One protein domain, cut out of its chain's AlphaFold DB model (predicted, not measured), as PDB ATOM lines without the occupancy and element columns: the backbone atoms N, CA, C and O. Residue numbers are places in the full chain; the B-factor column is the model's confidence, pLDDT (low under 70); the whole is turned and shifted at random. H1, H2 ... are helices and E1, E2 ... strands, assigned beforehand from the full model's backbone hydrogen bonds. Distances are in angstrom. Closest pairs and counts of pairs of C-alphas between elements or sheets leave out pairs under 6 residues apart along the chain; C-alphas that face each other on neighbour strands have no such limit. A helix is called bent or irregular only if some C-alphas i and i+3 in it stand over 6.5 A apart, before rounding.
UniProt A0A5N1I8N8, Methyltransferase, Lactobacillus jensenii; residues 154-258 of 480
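Overview. This is residues 154 to 258 of the 480 residues of the protein "Methyltransferase" of Lactobacillus jensenii (UniProt A0A5N1I8N8). A strongly twisted four-stranded sheet, E3 E6 E5 E4, has H4 packed over it at one end of the domain, while the short strand hairpin E1 E2 crosses it, only partly face to face, as a small and loose sandwich. H1, H2 and H3 lie loosely about the end away from H4, and residues 253 to 258 stick out as a free tail. The printed part has 105 residues with five named helices and seven named strands, in the order E1 E2 H1 H2 H3 E3 H4 E4 E5 E6 H5 E7. Both sheets are antiparallel, and the class is mixed, helices and strands. The whole is only just compact, close to loose, with a radius of gyration of the C-alphas of 15.3 A and spans of 40 by 37 by 23 A.

Along the chain. E1 is residues 154 to 157, with C-alpha 154 at (-44.862, 20.320, -31.524). E2 is residues 163 to 167, 13.4 A long, and H1 is residues 168 to 174. H2 is residues 186 to 190, and H3 is residues 192 to 200, 12.2 A long. E3 is residues 205 to 209, 13.3 A long, and H4 is residues 214 to 222, 12.3 A long, ending with C-alpha 222 at (-35.706, -0.200, -27.119). E4 is residues 228 to 232, E5 is residues 235 to 240, 16.8 A long, and E6 is residues 243 to 247. H5 is residues 248 to 251, and E7 is residues 252 to 255, ending with C-alpha 255 at (-40.342, 29.370, -54.660).

Arrangement. The strands' lines turn by 95 degrees from edge to edge of the sheet E3 E6 E5 E4, with E3 and E4 as edge strands. E4, E5 and E6 form a meander, each strand the antiparallel neighbour of the one before. Within hydrogen-bond range are N 230 and O 237 of the hairpin E4 and E5, 3.0 A, N 245 and O 238 of the hairpin E5 and E6, 2.8 A, and N 246 and O 207 between E3 and E6, 2.8 A. H4 is on this sheet, over E5, at a height over the sheet of 7.9 A, and runs slantwise to the strands, at 34 degrees to E5 on the local plane. The closest C-alphas of H4 and E5 are those of Ser 220 and Leu 240, 5.6 A apart. The hairpin E1 and E2, with N 154 and O 166 at 2.8 A, makes the second sheet of a sandwich, two sheets face to face, with strands at 86 degrees to those of the first. The closest C-alphas of E1 and E3 are those of Tyr 154 and Ile 205, 4.5 A apart. H1 is not on the larger sheet; its Leu 168 has its C-alpha 5.2 A from that of Tyr 154 in E1. H2 and H3 are close but not clearly touching, with the C-alphas of Trp 189 and Gln 195 closest at 6.1 A. H3 and H5 are near each other, and H5 only grazes the larger sheet with residues 248 to 250. H5 and E7 meet only through their link, and E7 pairs with no named strand. Every O i to N i+4 pair is within hydrogen-bond range in H1, H3 and H4; H2 has 0 of 1, with 1 of 2 O i to N i+3 pairs within range, and H5 is too short for an O i to N i+4 pair. H2 is irregular, but only just: C-alphas 186 and 189 are 6.6 A apart.

Size, cuts and confidence. The two C-alphas farthest apart are those of Glu 222 and Asn 256, 44.2 A. The printed part has no cut. The link from H1 to H2, with 11 residues, is long, and the other links are tight. Residues 253 to 258, of which 253 to 255 belong to E7, stand free. The mean pLDDT of the printed part is 93.2, and no printed residue is under 70.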
ATOM      1  N   TYR A 154     -45.954  19.396 -31.776       97.31
ATOM      2  CA  TYR A 154     -44.862  20.320 -31.524       97.31
ATOM      3  C   TYR A 154     -43.809  19.658 -30.633       97.31
ATOM      4  O   TYR A 154     -44.133  19.090 -29.591       97.31
ATOM      5  N   LEU A 155     -42.544  19.732 -31.033       96.06
ATOM      6  CA  LEU A 155     -41.408  19.242 -30.266       96.06
ATOM      7  C   LEU A 155     -40.896  20.374 -29.372       96.06
ATOM      8  O   LEU A 155     -40.414  21.391 -29.867       96.06
ATOM      9  N   ARG A 156     -41.004  20.212 -28.053       93.31
ATOM     10  CA  ARG A 156     -40.473  21.178 -27.077       93.31
ATOM     11  C   ARG A 156     -39.643  20.474 -26.018       93.31
ATOM     12  O   ARG A 156     -39.515  19.255 -26.032       93.31
ATOM     13  N   LYS A 157     -39.053  21.254 -25.118       92.69
ATOM     14  CA  LYS A 157     -38.372  20.724 -23.942       92.69
ATOM     15  C   LYS A 157     -39.233  20.909 -22.703       92.69
ATOM     16  O   LYS A 157     -39.822  21.975 -22.529       92.69
ATOM     17  N   ASN A 158     -39.281  19.884 -21.864       89.50
ATOM     18  CA  ASN A 158     -39.976  19.917 -20.584       89.50
ATOM     19  C   ASN A 158     -39.161  20.693 -19.525       89.50
ATOM     20  O   ASN A 158     -38.049  21.164 -19.781       89.50
ATOM     21  N   SER A 159     -39.693  20.795 -18.303       89.69
ATOM     22  CA  SER A 159     -39.025  21.461 -17.170       89.69
ATOM     23  C   SER A 159     -37.688  20.827 -16.761       89.69
ATOM     24  O   SER A 159     -36.878  21.483 -16.110       89.69
ATOM     25  N   LYS A 160     -37.428  19.580 -17.166       90.75
ATOM     26  CA  LYS A 160     -36.169  18.852 -16.958       90.75
ATOM     27  C   LYS A 160     -35.208  18.963 -18.148       90.75
ATOM     28  O   LYS A 160     -34.184  18.290 -18.160       90.75
ATOM     29  N   ASN A 161     -35.506  19.823 -19.130       88.69
ATOM     30  CA  ASN A 161     -34.720  20.021 -20.357       88.69
ATOM     31  C   ASN A 161     -34.677  18.780 -21.282       88.69
ATOM     32  O   ASN A 161     -33.834  18.707 -22.179       88.69
ATOM     33  N   GLU A 162     -35.605  17.835 -21.111       90.12
ATOM     34  CA  GLU A 162     -35.777  16.655 -21.967       90.12
ATOM     35  C   GLU A 162     -36.767  16.961 -23.094       90.12
ATOM     36  O   GLU A 162     -37.686  17.763 -22.919       90.12
ATOM     37  N   LEU A 163     -36.595  16.330 -24.258       92.94
ATOM     38  CA  LEU A 163     -37.527  16.492 -25.374       92.94
ATOM     39  C   LEU A 163     -38.883  15.861 -25.043       92.94
ATOM     40  O   LEU A 163     -38.953  14.717 -24.604       92.94
ATOM     41  N   GLU A 164     -39.957  16.583 -25.342       93.69
ATOM     42  CA  GLU A 164     -41.329  16.107 -25.209       93.69
ATOM     43  C   GLU A 164     -42.172  16.433 -26.448       93.69
ATOM     44  O   GLU A 164     -41.982  17.453 -27.125       93.69
ATOM     45  N   LYS A 165     -43.130  15.547 -26.733       95.00
ATOM     46  CA  LYS A 165     -44.170  15.758 -27.743       95.00
ATOM     47  C   LYS A 165     -45.325  16.527 -27.107       95.00
ATOM     48  O   LYS A 165     -45.950  16.031 -26.174       95.00
ATOM     49  N   ALA A 166     -45.643  17.689 -27.661       94.94
ATOM     50  CA  ALA A 166     -46.799  18.495 -27.290       94.94
ATOM     51  C   ALA A 166     -47.824  18.562 -28.434       94.94
ATOM     52  O   ALA A 166     -47.497  18.398 -29.612       94.94
ATOM     53  N   SER A 167     -49.078  18.825 -28.077       96.00
ATOM     54  CA  SER A 167     -50.155  19.139 -29.017       96.00
ATOM     55  C   SER A 167     -49.945  20.538 -29.596       96.00
ATOM     56  O   SER A 167     -49.822  21.511 -28.850       96.00
ATOM     57  N   LEU A 168     -49.927  20.660 -30.928       97.06
ATOM     58  CA  LEU A 168     -49.843  21.966 -31.584       97.06
ATOM     59  C   LEU A 168     -51.067  22.821 -31.240       97.06
ATOM     60  O   LEU A 168     -50.932  24.018 -31.020       97.06
ATOM     61  N   LYS A 169     -52.254  22.210 -31.156       96.69
ATOM     62  CA  LYS A 169     -53.499  22.911 -30.819       96.69
ATOM     63  C   LYS A 169     -53.398  23.595 -29.460       96.69
ATOM     64  O   LYS A 169     -53.709  24.778 -29.361       96.69
ATOM     65  N   ASP A 170     -52.953  22.865 -28.444       94.50
ATOM     66  CA  ASP A 170     -52.886  23.397 -27.081       94.50
ATOM     67  C   ASP A 170     -51.861  24.532 -27.000       94.50
ATOM     68  O   ASP A 170     -52.142  25.579 -26.423       94.50
ATOM     69  N   LEU A 171     -50.731  24.389 -27.701       95.00
ATOM     70  CA  LEU A 171     -49.722  25.441 -27.803       95.00
ATOM     71  C   LEU A 171     -50.247  26.708 -28.501       95.00
ATOM     72  O   LEU A 171     -49.933  27.818 -28.077       95.00
ATOM     73  N   LEU A 172     -51.043  26.576 -29.564       96.25
ATOM     74  CA  LEU A 172     -51.641  27.735 -30.239       96.25
ATOM     75  C   LEU A 172     -52.661  28.454 -29.345       96.25
ATOM     76  O   LEU A 172     -52.723  29.682 -29.379       96.25
ATOM     77  N   ILE A 173     -53.409  27.710 -28.523       95.50
ATOM     78  CA  ILE A 173     -54.320  28.272 -27.517       95.50
ATOM     79  C   ILE A 173     -53.531  29.015 -26.433       95.50
ATOM     80  O   ILE A 173     -53.872  30.145 -26.097       95.50
ATOM     81  N   GLU A 174     -52.442  28.432 -25.918       93.25
ATOM     82  CA  GLU A 174     -51.541  29.089 -24.953       93.25
ATOM     83  C   GLU A 174     -50.957  30.402 -25.501       93.25
ATOM     84  O   GLU A 174     -50.720  31.349 -24.749       93.25
ATOM     85  N   LYS A 175     -50.723  30.469 -26.816       93.44
ATOM     86  CA  LYS A 175     -50.197  31.649 -27.513       93.44
ATOM     87  C   LYS A 175     -51.274  32.644 -27.956       93.44
ATOM     88  O   LYS A 175     -50.912  33.650 -28.558       93.44
ATOM     89  N   ASN A 176     -52.551  32.396 -27.655       94.31
ATOM     90  CA  ASN A 176     -53.700  33.186 -28.120       94.31
ATOM     91  C   ASN A 176     -53.807  33.301 -29.656       94.31
ATOM     92  O   ASN A 176     -54.374  34.262 -30.159       94.31
ATOM     93  N   ILE A 177     -53.267  32.330 -30.402       94.25
ATOM     94  CA  ILE A 177     -53.374  32.263 -31.874       94.25
ATOM     95  C   ILE A 177     -54.656  31.522 -32.295       94.25
ATOM     96  O   ILE A 177     -55.173  31.734 -33.391       94.25
ATOM     97  N   LEU A 178     -55.154  30.634 -31.432       94.50
ATOM     98  CA  LEU A 178     -56.361  29.832 -31.632       94.50
ATOM     99  C   LEU A 178     -57.260  29.949 -30.394       94.50
ATOM    100  O   LEU A 178     -56.754  29.922 -29.270       94.50
ATOM    101  N   GLU A 179     -58.580  30.041 -30.567       92.69
ATOM    102  CA  GLU A 179     -59.492  30.152 -29.425       92.69
ATOM    103  C   GLU A 179     -59.725  28.802 -28.724       92.69
ATOM    104  O   GLU A 179     -59.617  27.711 -29.302       92.69
ATOM    105  N   ARG A 180     -60.076  28.851 -27.430       90.50
ATOM    106  CA  ARG A 180     -60.425  27.644 -26.667       90.50
ATOM    107  C   ARG A 180     -61.660  26.975 -27.274       90.50
ATOM    108  O   ARG A 180     -62.702  27.595 -27.421       90.50
ATOM    109  N   GLY A 181     -61.551  25.676 -27.551       87.94
ATOM    110  CA  GLY A 181     -62.626  24.878 -28.153       87.94
ATOM    111  C   GLY A 181     -62.527  24.746 -29.674       87.94
ATOM    112  O   GLY A 181     -63.110  23.819 -30.235       87.94
ATOM    113  N   GLU A 182     -61.717  25.571 -30.341       90.38
ATOM    114  CA  GLU A 182     -61.520  25.468 -31.783       90.38
ATOM    115  C   GLU A 182     -60.641  24.275 -32.184       90.38
ATOM    116  O   GLU A 182     -59.932  23.659 -31.382       90.38
ATOM    117  N   SER A 183     -60.712  23.906 -33.462       91.25
ATOM    118  CA  SER A 183     -59.876  22.871 -34.077       91.25
ATOM    119  C   SER A 183     -58.972  23.500 -35.128       91.25
ATOM    120  O   SER A 183     -59.366  24.449 -35.804       91.25
ATOM    121  N   ILE A 184     -57.768  22.948 -35.298       93.38
ATOM    122  CA  ILE A 184     -56.876  23.351 -36.387       93.38
ATOM    123  C   ILE A 184     -57.491  22.862 -37.701       93.38
ATOM    124  O   ILE A 184     -57.490  21.667 -37.996       93.38
ATOM    125  N   LYS A 185     -58.025  23.797 -38.485       94.94
ATOM    126  CA  LYS A 185     -58.596  23.546 -39.813       94.94
ATOM    127  C   LYS A 185     -57.626  23.987 -40.903       94.94
ATOM    128  O   LYS A 185     -56.725  24.779 -40.665       94.94
ATOM    129  N   ALA A 186     -57.838  23.510 -42.125       94.56
ATOM    130  CA  ALA A 186     -56.977  23.819 -43.268       94.56
ATOM    131  C   ALA A 186     -56.866  25.333 -43.567       94.56
ATOM    132  O   ALA A 186     -55.814  25.806 -43.990       94.56
ATOM    133  N   ASN A 187     -57.928  26.101 -43.312       94.81
ATOM    134  CA  ASN A 187     -57.979  27.553 -43.514       94.81
ATOM    135  C   ASN A 187     -57.301  28.366 -42.396       94.81
ATOM    136  O   ASN A 187     -57.226  29.584 -42.501       94.81
ATOM    137  N   ILE A 188     -56.755  27.736 -41.346       94.31
ATOM    138  CA  ILE A 188     -55.935  28.452 -40.350       94.31
ATOM    139  C   ILE A 188     -54.719  29.132 -41.000       94.31
ATOM    140  O   ILE A 188     -54.198  30.110 -40.476       94.31
ATOM    141  N   TRP A 189     -54.286  28.635 -42.166       94.88
ATOM    142  CA  TRP A 189     -53.207  29.236 -42.944       94.88
ATOM    143  C   TRP A 189     -53.529  30.658 -43.419       94.88
ATOM    144  O   TRP A 189     -52.599  31.409 -43.677       94.88
ATOM    145  N   ASP A 190     -54.799  31.066 -43.472       93.88
ATOM    146  CA  ASP A 190     -55.190  32.438 -43.821       93.88
ATOM    147  C   ASP A 190     -54.842  33.447 -42.704       93.88
ATOM    148  O   ASP A 190     -54.763  34.656 -42.940       93.88
ATOM    149  N   ASN A 191     -54.587  32.967 -41.478       94.00
ATOM    150  CA  ASN A 191     -54.185  33.792 -40.342       94.00
ATOM    151  C   ASN A 191     -52.677  34.120 -40.400       94.00
ATOM    152  O   ASN A 191     -51.820  33.245 -40.254       94.00
ATOM    153  N   LYS A 192     -52.340  35.410 -40.542       94.12
ATOM    154  CA  LYS A 192     -50.950  35.903 -40.611       94.12
ATOM    155  C   LYS A 192     -50.127  35.628 -39.347       94.12
ATOM    156  O   LYS A 192     -48.924  35.392 -39.458       94.12
ATOM    157  N   GLU A 193     -50.738  35.650 -38.164       95.69
ATOM    158  CA  GLU A 193     -50.045  35.318 -36.913       95.69
ATOM    159  C   GLU A 193     -49.686  33.835 -36.870       95.69
ATOM    160  O   GLU A 193     -48.557  33.485 -36.522       95.69
ATOM    161  N   PHE A 194     -50.602  32.970 -37.321       95.75
ATOM    162  CA  PHE A 194     -50.320  31.545 -37.461       95.75
ATOM    163  C   PHE A 194     -49.216  31.284 -38.490       95.75
ATOM    164  O   PHE A 194     -48.295  30.524 -38.199       95.75
ATOM    165  N   GLN A 195     -49.245  31.941 -39.657       95.06
ATOM    166  CA  GLN A 195     -48.166  31.827 -40.649       95.06
ATOM    167  C   GLN A 195     -46.812  32.228 -40.055       95.06
ATOM    168  O   GLN A 195     -45.827  31.509 -40.222       95.06
ATOM    169  N   LYS A 196     -46.753  33.357 -39.336       95.81
ATOM    170  CA  LYS A 196     -45.532  33.821 -38.666       95.81
ATOM    171  C   LYS A 196     -45.034  32.785 -37.656       95.81
ATOM    172  O   LYS A 196     -43.883  32.363 -37.745       95.81
ATOM    173  N   PHE A 197     -45.915  32.315 -36.774       96.69
ATOM    174  CA  PHE A 197     -45.597  31.277 -35.797       96.69
ATOM    175  C   PHE A 197     -45.089  29.993 -36.469       96.69
ATOM    176  O   PHE A 197     -44.063  29.445 -36.064       96.69
ATOM    177  N   ALA A 198     -45.770  29.523 -37.515       96.19
ATOM    178  CA  ALA A 198     -45.400  28.311 -38.232       96.19
ATOM    179  C   ALA A 198     -44.040  28.447 -38.930       96.19
ATOM    180  O   ALA A 198     -43.243  27.513 -38.886       96.19
ATOM    181  N   ASN A 199     -43.751  29.607 -39.525       95.00
ATOM    182  CA  ASN A 199     -42.472  29.893 -40.176       95.00
ATOM    183  C   ASN A 199     -41.307  29.936 -39.174       95.00
ATOM    184  O   ASN A 199     -40.242  29.381 -39.454       95.00
ATOM    185  N   GLU A 200     -41.507  30.572 -38.014       96.12
ATOM    186  CA  GLU A 200     -40.504  30.688 -36.945       96.12
ATOM    187  C   GLU A 200     -40.233  29.345 -36.253       96.12
ATOM    188  O   GLU A 200     -39.112  29.087 -35.823       96.12
ATOM    189  N   ASN A 201     -41.238  28.463 -36.185       96.56
ATOM    190  CA  ASN A 201     -41.164  27.201 -35.445       96.56
ATOM    191  C   ASN A 201     -41.227  25.947 -36.335       96.56
ATOM    192  O   ASN A 201     -41.494  24.846 -35.850       96.56
ATOM    193  N   LYS A 202     -40.970  26.083 -37.639       95.94
ATOM    194  CA  LYS A 202     -41.103  25.006 -38.639       95.94
ATOM    195  C   LYS A 202     -40.270  23.749 -38.363       95.94
ATOM    196  O   LYS A 202     -40.624  22.677 -38.843       95.94
ATOM    197  N   ASP A 203     -39.171  23.859 -37.624       95.31
ATOM    198  CA  ASP A 203     -38.341  22.704 -37.253       95.31
ATOM    199  C   ASP A 203     -38.894  21.942 -36.040       95.31
ATOM    200  O   ASP A 203     -38.614  20.756 -35.876       95.31
ATOM    201  N   ASN A 204     -39.727  22.603 -35.232       96.12
ATOM    202  CA  ASN A 204     -40.350  22.029 -34.043       96.12
ATOM    203  C   ASN A 204     -41.768  21.521 -34.315       96.12
ATOM    204  O   ASN A 204     -42.222  20.602 -33.645       96.12
ATOM    205  N   ILE A 205     -42.485  22.088 -35.287       97.62
ATOM    206  CA  ILE A 205     -43.788  21.561 -35.712       97.62
ATOM    207  C   ILE A 205     -43.550  20.298 -36.538       97.62
ATOM    208  O   ILE A 205     -42.762  20.323 -37.480       97.62
ATOM    209  N   PHE A 206     -44.238  19.198 -36.235       97.25
ATOM    210  CA  PHE A 206     -44.048  17.942 -36.958       97.25
ATOM    211  C   PHE A 206     -45.338  17.137 -37.117       97.25
ATOM    212  O   PHE A 206     -46.353  17.380 -36.461       97.25
ATOM    213  N   ARG A 207     -45.264  16.157 -38.018       96.38
ATOM    214  CA  ARG A 207     -46.236  15.073 -38.157       96.38
ATOM    215  C   ARG A 207     -45.552  13.728 -37.952       96.38
ATOM    216  O   ARG A 207     -44.358  13.584 -38.224       96.38
ATOM    217  N   GLU A 208     -46.314  12.747 -37.514       95.62
ATOM    218  CA  GLU A 208     -45.854  11.371 -37.353       95.62
ATOM    219  C   GLU A 208     -45.907  10.621 -38.696       95.62
ATOM    220  O   GLU A 208     -46.855  10.772 -39.468       95.62
ATOM    221  N   VAL A 209     -44.861   9.851 -39.013       94.38
ATOM    222  CA  VAL A 209     -44.768   9.052 -40.243       94.38
ATOM    223  C   VAL A 209     -44.201   7.658 -39.971       94.38
ATOM    224  O   VAL A 209     -43.243   7.493 -39.218       94.38
ATOM    225  N   ASN A 210     -44.749   6.662 -40.669       91.50
ATOM    226  CA  ASN A 210     -44.354   5.254 -40.519       91.50
ATOM    227  C   ASN A 210     -43.083   4.887 -41.302       91.50
ATOM    228  O   ASN A 210     -42.472   3.859 -41.043       91.50
ATOM    229  N   SER A 211     -42.678   5.711 -42.274       90.25
ATOM    230  CA  SER A 211     -41.393   5.541 -42.958       90.25
ATOM    231  C   SER A 211     -40.278   5.986 -42.015       90.25
ATOM    232  O   SER A 211     -40.163   7.182 -41.728       90.25
ATOM    233  N   ILE A 212     -39.483   5.031 -41.539       91.25
ATOM    234  CA  ILE A 212     -38.436   5.192 -40.528       91.25
ATOM    235  C   ILE A 212     -37.239   4.295 -40.903       91.25
ATOM    236  O   ILE A 212     -37.469   3.171 -41.342       91.25
ATOM    237  N   PRO A 213     -35.985   4.774 -40.795       91.75
ATOM    238  CA  PRO A 213     -34.797   3.924 -40.915       91.75
ATOM    239  C   PRO A 213     -34.775   2.805 -39.863       91.75
ATOM    240  O   PRO A 213     -35.191   3.045 -38.729       91.75
ATOM    241  N   ASP A 214     -34.289   1.613 -40.222       92.75
ATOM    242  CA  ASP A 214     -34.328   0.433 -39.341       92.75
ATOM    243  C   ASP A 214     -33.574   0.659 -38.021       92.75
ATOM    244  O   ASP A 214     -34.107   0.386 -36.950       92.75
ATOM    245  N   ASP A 215     -32.405   1.295 -38.084       92.31
ATOM    246  CA  ASP A 215     -31.588   1.662 -36.923       92.31
ATOM    247  C   ASP A 215     -32.298   2.634 -35.962       92.31
ATOM    248  O   ASP A 215     -32.268   2.471 -34.739       92.31
ATOM    249  N   LEU A 216     -32.992   3.644 -36.496       93.12
ATOM    250  CA  LEU A 216     -33.800   4.561 -35.689       93.12
ATOM    251  C   LEU A 216     -35.035   3.860 -35.111       93.12
ATOM    252  O   LEU A 216     -35.459   4.182 -33.998       93.12
ATOM    253  N   LYS A 217     -35.621   2.919 -35.858       93.19
ATOM    254  CA  LYS A 217     -36.791   2.154 -35.428       93.19
ATOM    255  C   LYS A 217     -36.451   1.241 -34.256       93.19
ATOM    256  O   LYS A 217     -37.151   1.304 -33.249       93.19
ATOM    257  N   GLU A 218     -35.381   0.457 -34.365       93.88
ATOM    258  CA  GLU A 218     -34.878  -0.416 -33.296       93.88
ATOM    259  C   GLU A 218     -34.596   0.394 -32.030       93.88
ATOM    260  O   GLU A 218     -35.222   0.165 -30.994       93.88
ATOM    261  N   LYS A 219     -33.791   1.458 -32.153       94.00
ATOM    262  CA  LYS A 219     -33.475   2.363 -31.039       94.00
ATOM    263  C   LYS A 219     -34.727   2.954 -30.383       94.00
ATOM    264  O   LYS A 219     -34.778   3.105 -29.163       94.00
ATOM    265  N   SER A 220     -35.740   3.307 -31.175       94.12
ATOM    266  CA  SER A 220     -36.998   3.869 -30.670       94.12
ATOM    267  C   SER A 220     -37.880   2.843 -29.959       94.12
ATOM    268  O   SER A 220     -38.687   3.246 -29.123       94.12
ATOM    269  N   ILE A 221     -37.781   1.562 -30.312       91.88
ATOM    270  CA  ILE A 221     -38.524   0.476 -29.663       91.88
ATOM    271  C   ILE A 221     -37.838   0.079 -28.350       91.88
ATOM    272  O   ILE A 221     -38.522  -0.152 -27.355       91.88
ATOM    273  N   GLU A 222     -36.502   0.061 -28.326       94.94
ATOM    274  CA  GLU A 222     -35.706  -0.200 -27.119       94.94
ATOM    275  C   GLU A 222     -35.902   0.879 -26.044       94.94
ATOM    276  O   GLU A 222     -35.999   0.572 -24.857       94.94
ATOM    277  N   ASN A 223     -36.014   2.145 -26.456       92.69
ATOM    278  CA  ASN A 223     -36.207   3.289 -25.562       92.69
ATOM    279  C   ASN A 223     -37.681   3.717 -25.546       92.69
ATOM    280  O   ASN A 223     -38.038   4.818 -25.974       92.69
ATOM    281  N   LYS A 224     -38.552   2.813 -25.089       90.50
ATOM    282  CA  LYS A 224     -39.998   3.048 -25.046       90.50
ATOM    283  C   LYS A 224     -40.334   4.322 -24.261       90.50
ATOM    284  O   LYS A 224     -39.763   4.589 -23.208       90.50
ATOM    285  N   ASP A 225     -41.280   5.094 -24.790       89.44
ATOM    286  CA  ASP A 225     -41.780   6.356 -24.232       89.44
ATOM    287  C   ASP A 225     -40.722   7.471 -24.115       89.44
ATOM    288  O   ASP A 225     -40.974   8.517 -23.514       89.44
ATOM    289  N   GLN A 226     -39.563   7.297 -24.759       91.06
ATOM    290  CA  GLN A 226     -38.521   8.310 -24.874       91.06
ATOM    291  C   GLN A 226     -38.311   8.713 -26.334       91.06
ATOM    292  O   GLN A 226     -38.272   7.884 -27.244       91.06
ATOM    293  N   ILE A 227     -38.157  10.018 -26.567       94.00
ATOM    294  CA  ILE A 227     -37.824  10.531 -27.896       94.00
ATOM    295  C   ILE A 227     -36.350  10.242 -28.159       94.00
ATOM    296  O   ILE A 227     -35.464  10.789 -27.501       94.00
ATOM    297  N   VAL A 228     -36.090   9.418 -29.166       94.25
ATOM    298  CA  VAL A 228     -34.737   9.122 -29.635       94.25
ATOM    299  C   VAL A 228     -34.422   9.925 -30.884       94.25
ATOM    300  O   VAL A 228     -35.316  10.376 -31.602       94.25
ATOM    301  N   PHE A 229     -33.132  10.079 -31.171       93.25
ATOM    302  CA  PHE A 229     -32.674  10.676 -32.413       93.25
ATOM    303  C   PHE A 229     -31.526   9.894 -33.049       93.25
ATOM    304  O   PHE A 229     -30.791   9.155 -32.378       93.25
ATOM    305  N   LEU A 230     -31.373  10.101 -34.353       91.88
ATOM    306  CA  LEU A 230     -30.297   9.567 -35.178       91.88
ATOM    307  C   LEU A 230     -29.872  10.620 -36.204       91.88
ATOM    308  O   LEU A 230     -30.718  11.280 -36.807       91.88
ATOM    309  N   ASN A 231     -28.567  10.758 -36.434       88.25
ATOM    310  CA  ASN A 231     -28.065  11.509 -37.578       88.25
ATOM    311  C   ASN A 231     -28.016  10.589 -38.802       88.25
ATOM    312  O   ASN A 231     -27.166   9.708 -38.888       88.25
ATOM    313  N   HIS A 232     -28.918  10.810 -39.754       81.38
ATOM    314  CA  HIS A 232     -28.967  10.068 -41.004       81.38
ATOM    315  C   HIS A 232     -28.663  11.014 -42.169       81.38
ATOM    316  O   HIS A 232     -29.438  11.927 -42.467       81.38
ATOM    317  N   LYS A 233     -27.519  10.803 -42.839       83.81
ATOM    318  CA  LYS A 233     -27.034  11.620 -43.973       83.81
ATOM    319  C   LYS A 233     -26.965  13.128 -43.659       83.81
ATOM    320  O   LYS A 233     -27.382  13.955 -44.468       83.81
ATOM    321  N   GLY A 234     -26.471  13.481 -42.472       82.88
ATOM    322  CA  GLY A 234     -26.311  14.874 -42.038       82.88
ATOM    323  C   GLY A 234     -27.597  15.534 -41.531       82.88
ATOM    324  O   GLY A 234     -27.601  16.741 -41.296       82.88
ATOM    325  N   LYS A 235     -28.690  14.778 -41.366       84.88
ATOM    326  CA  LYS A 235     -29.956  15.269 -40.810       84.88
ATOM    327  C   LYS A 235     -30.309  14.506 -39.545       84.88
ATOM    328  O   LYS A 235     -30.349  13.277 -39.547       84.88
ATOM    329  N   ILE A 236     -30.616  15.244 -38.486       89.62
ATOM    330  CA  ILE A 236     -31.140  14.666 -37.251       89.62
ATOM    331  C   ILE A 236     -32.599  14.269 -37.495       89.62
ATOM    332  O   ILE A 236     -33.417  15.095 -37.898       89.62
ATOM    333  N   MET A 237     -32.910  12.998 -37.276       92.75
ATOM    334  CA  MET A 237     -34.264  12.452 -37.302       92.75
ATOM    335  C   MET A 237     -34.667  12.071 -35.886       92.75
ATOM    336  O   MET A 237     -33.863  11.474 -35.176       92.75
ATOM    337  N   TYR A 238     -35.902  12.383 -35.506       94.94
ATOM    338  CA  TYR A 238     -36.476  12.013 -34.213       94.94
ATOM    339  C   TYR A 238     -37.495  10.890 -34.386       94.94
ATOM    340  O   TYR A 238     -38.178  10.833 -35.413       94.94
ATOM    341  N   ALA A 239     -37.614  10.019 -33.391       94.88
ATOM    342  CA  ALA A 239     -38.640   8.988 -33.347       94.88
ATOM    343  C   ALA A 239     -39.130   8.736 -31.919       94.88
ATOM    344  O   ALA A 239     -38.409   8.983 -30.951       94.88
ATOM    345  N   LEU A 240     -40.361   8.243 -31.814       94.56
ATOM    346  CA  LEU A 240     -40.985   7.802 -30.574       94.56
ATOM    347  C   LEU A 240     -41.821   6.555 -30.859       94.56
ATOM    348  O   LEU A 240     -42.634   6.549 -31.786       94.56
ATOM    349  N   ASN A 241     -41.635   5.512 -30.047       92.31
ATOM    350  CA  ASN A 241     -42.401   4.265 -30.098       92.31
ATOM    351  C   ASN A 241     -42.558   3.678 -31.520       92.31
ATOM    352  O   ASN A 241     -43.641   3.247 -31.912       92.31
ATOM    353  N   GLY A 242     -41.477   3.687 -32.310       91.75
ATOM    354  CA  GLY A 242     -41.441   3.118 -33.664       91.75
ATOM    355  C   GLY A 242     -41.943   4.045 -34.778       91.75
ATOM    356  O   GLY A 242     -41.947   3.639 -35.941       91.75
ATOM    357  N   THR A 243     -42.319   5.284 -34.454       93.12
ATOM    358  CA  THR A 243     -42.814   6.277 -35.416       93.12
ATOM    359  C   THR A 243     -41.833   7.436 -35.547       93.12
ATOM    360  O   THR A 243     -41.372   7.981 -34.544       93.12
ATOM    361  N   ARG A 244     -41.516   7.850 -36.779       95.38
ATOM    362  CA  ARG A 244     -40.597   8.969 -37.039       95.38
ATOM    363  C   ARG A 244     -41.345  10.299 -37.061       95.38
ATOM    364  O   ARG A 244     -42.470  10.385 -37.549       95.38
ATOM    365  N   TYR A 245     -40.684  11.363 -36.621       95.69
ATOM    366  CA  TYR A 245     -41.166  12.734 -36.759       95.69
ATOM    367  C   TYR A 245     -40.673  13.350 -38.070       95.69
ATOM    368  O   TYR A 245     -39.475  13.415 -38.345       95.69
ATOM    369  N   SER A 246     -41.614  13.819 -38.887       95.44
ATOM    370  CA  SER A 246     -41.349  14.597 -40.096       95.44
ATOM    371  C   SER A 246     -41.589  16.077 -39.780       95.44
ATOM    372  O   SER A 246     -42.755  16.459 -39.642       95.44
ATOM    373  N   PRO A 247     -40.542  16.912 -39.654       95.75
ATOM    374  CA  PRO A 247     -40.702  18.323 -39.314       95.75
ATOM    375  C   PRO A 247     -41.356  19.093 -40.463       95.75
ATOM    376  O   PRO A 247     -41.184  18.748 -41.638       95.75
ATOM    377  N   LEU A 248     -42.082  20.160 -40.142       96.19
ATOM    378  CA  LEU A 248     -42.761  21.022 -41.105       96.19
ATOM    379  C   LEU A 248     -41.765  21.641 -42.088       96.19
ATOM    380  O   LEU A 248     -42.064  21.718 -43.281       96.19
ATOM    381  N   SER A 249     -40.560  21.983 -41.633       95.06
ATOM    382  CA  SER A 249     -39.472  22.500 -42.469       95.06
ATOM    383  C   SER A 249     -39.109  21.594 -43.650       95.06
ATOM    384  O   SER A 249     -38.675  22.092 -44.687       95.06
ATOM    385  N   SER A 250     -39.365  20.280 -43.571       92.88
ATOM    386  CA  SER A 250     -39.164  19.353 -44.697       92.88
ATOM    387  C   SER A 250     -40.101  19.616 -45.885       92.88
ATOM    388  O   SER A 250     -39.766  19.271 -47.021       92.88
ATOM    389  N   SER A 251     -41.253  20.245 -45.634       93.75
ATOM    390  CA  SER A 251     -42.223  20.636 -46.662       93.75
ATOM    391  C   SER A 251     -41.921  21.997 -47.291       93.75
ATOM    392  O   SER A 251     -42.560  22.366 -48.273       93.75
ATOM    393  N   TYR A 252     -40.956  22.750 -46.755       94.88
ATOM    394  CA  TYR A 252     -40.635  24.082 -47.249       94.88
ATOM    395  C   TYR A 252     -39.734  23.995 -48.477       94.88
ATOM    396  O   TYR A 252     -38.794  23.196 -48.539       94.88
ATOM    397  N   LYS A 253     -40.021  24.840 -49.465       95.25
ATOM    398  CA  LYS A 253     -39.227  25.003 -50.682       95.25
ATOM    399  C   LYS A 253     -39.020  26.481 -50.954       95.25
ATOM    400  O   LYS A 253     -39.828  27.315 -50.558       95.25
ATOM    401  N   ASN A 254     -37.922  26.786 -51.631       92.62
ATOM    402  CA  ASN A 254     -37.704  28.117 -52.161       92.62
ATOM    403  C   ASN A 254     -38.488  28.243 -53.475       92.62
ATOM    404  O   ASN A 254     -38.175  27.549 -54.441       92.62
ATOM    405  N   ILE A 255     -39.521  29.082 -53.484       91.62
ATOM    406  CA  ILE A 255     -40.342  29.370 -54.660       91.62
ATOM    407  C   ILE A 255     -40.274  30.873 -54.898       91.62
ATOM    408  O   ILE A 255     -40.625  31.660 -54.024       91.62
ATOM    409  N   ASN A 256     -39.795  31.277 -56.076       88.56
ATOM    410  CA  ASN A 256     -39.619  32.687 -56.440       88.56
ATOM    411  C   ASN A 256     -38.767  33.499 -55.438       88.56
ATOM    412  O   ASN A 256     -38.938  34.709 -55.310       88.56
ATOM    413  N   GLY A 257     -37.841  32.830 -54.741       87.12
ATOM    414  CA  GLY A 257     -36.943  33.397 -53.732       87.12
ATOM    415  C   GLY A 257     -37.519  33.457 -52.315       87.12
ATOM    416  O   GLY A 257     -36.877  34.024 -51.432       87.12
ATOM    417  N   GLU A 258     -38.696  32.875 -52.076       89.94
ATOM    418  CA  GLU A 258     -39.338  32.824 -50.765       89.94
ATOM    419  C   GLU A 258     -39.418  31.389 -50.244       89.94
ATOM    420  O   GLU A 258     -39.793  30.460 -50.956       89.94
TER     421      GLU A 258